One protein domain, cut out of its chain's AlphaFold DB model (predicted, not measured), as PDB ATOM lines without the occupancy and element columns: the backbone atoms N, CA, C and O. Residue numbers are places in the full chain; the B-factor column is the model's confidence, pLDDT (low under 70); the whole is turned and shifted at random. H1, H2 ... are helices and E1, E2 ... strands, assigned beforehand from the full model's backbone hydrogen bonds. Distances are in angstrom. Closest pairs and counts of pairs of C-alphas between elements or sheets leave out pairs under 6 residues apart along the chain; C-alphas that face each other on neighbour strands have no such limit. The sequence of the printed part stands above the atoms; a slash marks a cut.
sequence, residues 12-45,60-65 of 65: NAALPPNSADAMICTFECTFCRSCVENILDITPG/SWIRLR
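This is residues 12 to 45 and 60 to 65 of the 65 residues of an uncharacterized protein of Verrucomicrobia bacterium (UniProt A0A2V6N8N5). Little regular structure: residues 12 to 21 form a loop leading into a small hairpin of two short strands, E1 and E2, followed directly by one helix, H1; residues 37 to 45 stick out. Residues 62 to 63 pair with E1 along its other side. The 40 printed residues hold E1, E2 and H1 in that order, an antiparallel sheet and mixed class, with only 14 residues in named elements. The whole is compact, radius of gyration of the C-alphas 10.2 A, but elongated, spanning 31 by 20 by 15 A.

E1, residues 22 to 24, and E2, residues 30 to 32, form an antiparallel hairpin at 141 degrees; N 23 and O 31 are 2.8 A apart, within hydrogen-bond range. In H1, residues 33 to 40, every O i to N i+4 pair is within range. The closest C-alphas of E1 and H1, Met 23 and Arg 33, are 6.3 A apart.

E1, 6.7 A long, begins at C-alpha 22 (-12.732, 35.132, 37.615). E2 measures 7.1 A. H1, 9.9 A, ends at C-alpha 40 (-3.096, 37.123, 48.277).

C-alphas 18 and 45, the farthest apart, are 32.0 A apart. Residues 46 to 59 are not printed; the gap is 19.4 A. pLDDT is under 70 at residues 17 to 18, 26, 40 to 45 and 60 to 65.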
ATOM      1  N   ASN A  12      -8.377  46.099  37.797       80.50
ATOM      2  CA  ASN A  12      -9.403  46.545  36.858       80.50
ATOM      3  C   ASN A  12      -9.420  45.775  35.521       80.50
ATOM      4  O   ASN A  12      -9.968  46.254  34.531       80.50
ATOM      5  N   ALA A  13      -8.841  44.569  35.489       82.00
ATOM      6  CA  ALA A  13      -8.860  43.700  34.318       82.00
ATOM      7  C   ALA A  13     -10.283  43.227  34.012       82.00
ATOM      8  O   ALA A  13     -11.031  42.889  34.930       82.00
ATOM      9  N   ALA A  14     -10.629  43.157  32.727       82.88
ATOM     10  CA  ALA A  14     -11.906  42.622  32.274       82.88
ATOM     11  C   ALA A  14     -11.993  41.117  32.581       82.88
ATOM     12  O   ALA A  14     -11.197  40.318  32.091       82.88
ATOM     13  N   LEU A  15     -12.972  40.741  33.396       80.00
ATOM     14  CA  LEU A  15     -13.304  39.377  33.784       80.00
ATOM     15  C   LEU A  15     -14.697  39.051  33.233       80.00
ATOM     16  O   LEU A  15     -15.690  39.224  33.940       80.00
ATOM     17  N   PRO A  16     -14.806  38.640  31.956       77.00
ATOM     18  CA  PRO A  16     -16.088  38.223  31.408       77.00
ATOM     19  C   PRO A  16     -16.644  37.022  32.195       77.00
ATOM     20  O   PRO A  16     -15.862  36.233  32.726       77.00
ATOM     21  N   PRO A  17     -17.977  36.839  32.252       66.81
ATOM     22  CA  PRO A  17     -18.625  35.779  33.039       66.81
ATOM     23  C   PRO A  17     -18.208  34.354  32.645       66.81
ATOM     24  O   PRO A  17     -18.328  33.447  33.453       66.81
ATOM     25  N   ASN A  18     -17.662  34.169  31.440       69.12
ATOM     26  CA  ASN A  18     -17.122  32.891  30.964       69.12
ATOM     27  C   ASN A  18     -15.610  32.734  31.227       69.12
ATOM     28  O   ASN A  18     -14.986  31.811  30.705       69.12
ATOM     29  N   SER A  19     -14.984  33.659  31.960       74.69
ATOM     30  CA  SER A  19     -13.557  33.588  32.261       74.69
ATOM     31  C   SER A  19     -13.305  32.648  33.435       74.69
ATOM     32  O   SER A  19     -13.722  32.918  34.559       74.69
ATOM     33  N   ALA A  20     -12.533  31.587  33.197       78.31
ATOM     34  CA  ALA A  20     -12.089  30.659  34.242       78.31
ATOM     35  C   ALA A  20     -11.120  31.298  35.262       78.31
ATOM     36  O   ALA A  20     -10.719  30.654  36.240       78.31
ATOM     37  N   ASP A  21     -10.717  32.547  35.020       82.25
ATOM     38  CA  ASP A  21      -9.821  33.321  35.874       82.25
ATOM     39  C   ASP A  21     -10.569  34.302  36.786       82.25
ATOM     40  O   ASP A  21      -9.930  35.004  37.574       82.25
ATOM     41  N   ALA A  22     -11.903  34.353  36.707       82.75
ATOM     42  CA  ALA A  22     -12.732  35.132  37.615       82.75
ATOM     43  C   ALA A  22     -12.938  34.381  38.942       82.75
ATOM     44  O   ALA A  22     -13.548  33.312  39.004       82.75
ATOM     45  N   MET A  23     -12.432  34.965  40.023       79.00
ATOM     46  CA  MET A  23     -12.561  34.458  41.385       79.00
ATOM     47  C   MET A  23     -13.485  35.391  42.165       79.00
ATOM     48  O   MET A  23     -13.262  36.603  42.162       79.00
ATOM     49  N   ILE A  24     -14.494  34.855  42.856       78.88
ATOM     50  CA  ILE A  24     -15.364  35.645  43.739       78.88
ATOM     51  C   ILE A  24     -15.194  35.207  45.197       78.88
ATOM     52  O   ILE A  24     -15.008  34.020  45.481       78.88
ATOM     53  N   CYS A  25     -15.228  36.156  46.134       72.81
ATOM     54  CA  CYS A  25     -15.257  35.857  47.569       72.81
ATOM     55  C   CYS A  25     -16.692  35.873  48.124       72.81
ATOM     56  O   CYS A  25     -17.610  36.402  47.499       72.81
ATOM     57  N   THR A  26     -16.887  35.351  49.338       68.31
ATOM     58  CA  THR A  26     -18.187  35.325  50.042       68.31
ATOM     59  C   THR A  26     -18.794  36.715  50.273       68.31
ATOM     60  O   THR A  26     -19.994  36.835  50.484       68.31
ATOM     61  N   PHE A  27     -17.978  37.770  50.211       72.56
ATOM     62  CA  PHE A  27     -18.405  39.171  50.301       72.56
ATOM     63  C   PHE A  27     -18.668  39.812  48.930       72.56
ATOM     64  O   PHE A  27     -18.704  41.034  48.826       72.56
ATOM     65  N   GLU A  28     -18.814  39.004  47.878       75.44
ATOM     66  CA  GLU A  28     -19.152  39.452  46.522       75.44
ATOM     67  C   GLU A  28     -18.062  40.307  45.835       75.44
ATOM     68  O   GLU A  28     -18.324  40.989  44.844       75.44
ATOM     69  N   CYS A  29     -16.807  40.252  46.300       75.81
ATOM     70  CA  CYS A  29     -15.679  40.880  45.601       75.81
ATOM     71  C   CYS A  29     -15.171  39.970  44.478       75.81
ATOM     72  O   CYS A  29     -14.955  38.779  44.703       75.81
ATOM     73  N   THR A  30     -14.931  40.537  43.292       79.31
ATOM     74  CA  THR A  30     -14.425  39.807  42.117       79.31
ATOM     75  C   THR A  30     -12.956  40.152  41.868       79.31
ATOM     76  O   THR A  30     -12.598  41.319  41.694       79.31
ATOM     77  N   PHE A  31     -12.102  39.132  41.823       82.00
ATOM     78  CA  PHE A  31     -10.668  39.250  41.576       82.00
ATOM     79  C   PHE A  31     -10.213  38.314  40.463       82.00
ATOM     80  O   PHE A  31     -10.835  37.298  40.168       82.00
ATOM     81  N   CYS A  32      -9.093  38.672  39.846       86.00
ATOM     82  CA  CYS A  32      -8.446  37.844  38.845       86.00
ATOM     83  C   CYS A  32      -7.615  36.739  39.509       86.00
ATOM     84  O   CYS A  32      -7.023  36.981  40.563       86.00
ATOM     85  N   ARG A  33      -7.497  35.557  38.889       83.00
ATOM     86  CA  ARG A  33      -6.623  34.473  39.378       83.00
ATOM     87  C   ARG A  33      -5.208  34.971  39.660       83.00
ATOM     88  O   ARG A  33      -4.699  34.748  40.749       83.00
ATOM     89  N   SER A  34      -4.629  35.742  38.740       82.81
ATOM     90  CA  SER A  34      -3.294  36.321  38.905       82.81
ATOM     91  C   SER A  34      -3.193  37.238  40.123       82.81
ATOM     92  O   SER A  34      -2.136  37.341  40.722       82.81
ATOM     93  N   CYS A  35      -4.276  37.912  40.501       81.06
ATOM     94  CA  CYS A  35      -4.335  38.792  41.658       81.06
ATOM     95  C   CYS A  35      -4.382  37.960  42.942       81.06
ATOM     96  O   CYS A  35      -3.723  38.286  43.920       81.06
ATOM     97  N   VAL A  36      -5.134  36.858  42.933       78.00
ATOM     98  CA  VAL A  36      -5.174  35.919  44.057       78.00
ATOM     99  C   VAL A  36      -3.809  35.254  44.245       78.00
ATOM    100  O   VAL A  36      -3.254  35.307  45.336       78.00
ATOM    101  N   GLU A  37      -3.215  34.732  43.175       78.69
ATOM    102  CA  GLU A  37      -1.918  34.049  43.220       78.69
ATOM    103  C   GLU A  37      -0.752  35.008  43.520       78.69
ATOM    104  O   GLU A  37       0.091  34.702  44.351       78.69
ATOM    105  N   ASN A  38      -0.697  36.201  42.913       75.06
ATOM    106  CA  ASN A  38       0.448  37.114  43.078       75.06
ATOM    107  C   ASN A  38       0.296  38.149  44.196       75.06
ATOM    108  O   ASN A  38       1.232  38.899  44.446       75.06
ATOM    109  N   ILE A  39      -0.862  38.272  44.842       71.12
ATOM    110  CA  ILE A  39      -1.058  39.289  45.892       71.12
ATOM    111  C   ILE A  39      -1.487  38.613  47.181       71.12
ATOM    112  O   ILE A  39      -0.883  38.845  48.227       71.12
ATOM    113  N   LEU A  40      -2.498  37.748  47.100       65.62
ATOM    114  CA  LEU A  40      -3.096  37.123  48.277       65.62
ATOM    115  C   LEU A  40      -2.314  35.894  48.759       65.62
ATOM    116  O   LEU A  40      -2.364  35.611  49.951       65.62
ATOM    117  N   ASP A  41      -1.575  35.214  47.876       65.38
ATOM    118  CA  ASP A  41      -0.765  34.040  48.238       65.38
ATOM    119  C   ASP A  41       0.671  34.407  48.666       65.38
ATOM    120  O   ASP A  41       1.227  33.809  49.584       65.38
ATOM    121  N   ILE A  42       1.284  35.432  48.051       56.53
ATOM    122  CA  ILE A  42       2.728  35.694  48.225       56.53
ATOM    123  C   ILE A  42       3.100  36.804  49.221       56.53
ATOM    124  O   ILE A  42       4.276  36.905  49.571       56.53
ATOM    125  N   THR A  43       2.174  37.658  49.684       51.94
ATOM    126  CA  THR A  43       2.547  38.789  50.564       51.94
ATOM    127  C   THR A  43       1.958  38.706  51.977       51.94
ATOM    128  O   THR A  43       0.832  39.144  52.214       51.94
ATOM    129  N   PRO A  44       2.739  38.271  52.985       47.34
ATOM    130  CA  PRO A  44       2.412  38.523  54.381       47.34
ATOM    131  C   PRO A  44       2.742  39.990  54.715       47.34
ATOM    132  O   PRO A  44       3.769  40.273  55.323       47.34
ATOM    133  N   GLY A  45       1.913  40.954  54.287       51.28
ATOM    134  CA  GLY A  45       2.045  42.330  54.799       51.28
ATOM    135  C   GLY A  45       1.527  43.497  53.957       51.28
ATOM    136  O   GLY A  45       1.446  44.601  54.490       51.28
ATOM    137  N   SER A  60     -12.293  31.378  51.554       59.03
ATOM    138  CA  SER A  60     -12.611  30.364  50.550       59.03
ATOM    139  C   SER A  60     -13.016  31.000  49.220       59.03
ATOM    140  O   SER A  60     -14.150  31.444  49.046       59.03
ATOM    141  N   TRP A  61     -12.078  31.055  48.278       66.69
ATOM    142  CA  TRP A  61     -12.321  31.543  46.929       66.69
ATOM    143  C   TRP A  61     -13.247  30.589  46.180       66.69
ATOM    144  O   TRP A  61     -12.928  29.410  46.011       66.69
ATOM    145  N   ILE A  62     -14.377  31.094  45.696       68.44
ATOM    146  CA  ILE A  62     -15.271  30.322  44.838       68.44
ATOM    147  C   ILE A  62     -14.874  30.632  43.393       68.44
ATOM    148  O   ILE A  62     -14.905  31.785  42.958       68.44
ATOM    149  N   ARG A  63     -14.471  29.598  42.643       63.94
ATOM    150  CA  ARG A  63     -14.357  29.702  41.182       63.94
ATOM    151  C   ARG A  63     -15.762  29.757  40.608       63.94
ATOM    152  O   ARG A  63     -16.521  28.802  40.772       63.94
ATOM    153  N   LEU A  64     -16.083  30.858  39.939       60.75
ATOM    154  CA  LEU A  64     -17.279  30.926  39.114       60.75
ATOM    155  C   LEU A  64     -17.029  30.030  37.893       60.75
ATOM    156  O   LEU A  64     -16.036  30.209  37.189       60.75
ATOM    157  N   ARG A  65     -17.857  28.996  37.738       54.03
ATOM    158  CA  ARG A  65     -17.956  28.220  36.498       54.03
ATOM    159  C   ARG A  65     -19.008  28.844  35.604       54.03
ATOM    160  O   ARG A  65     -20.018  29.318  36.173       54.03
TER     161      ARG A  65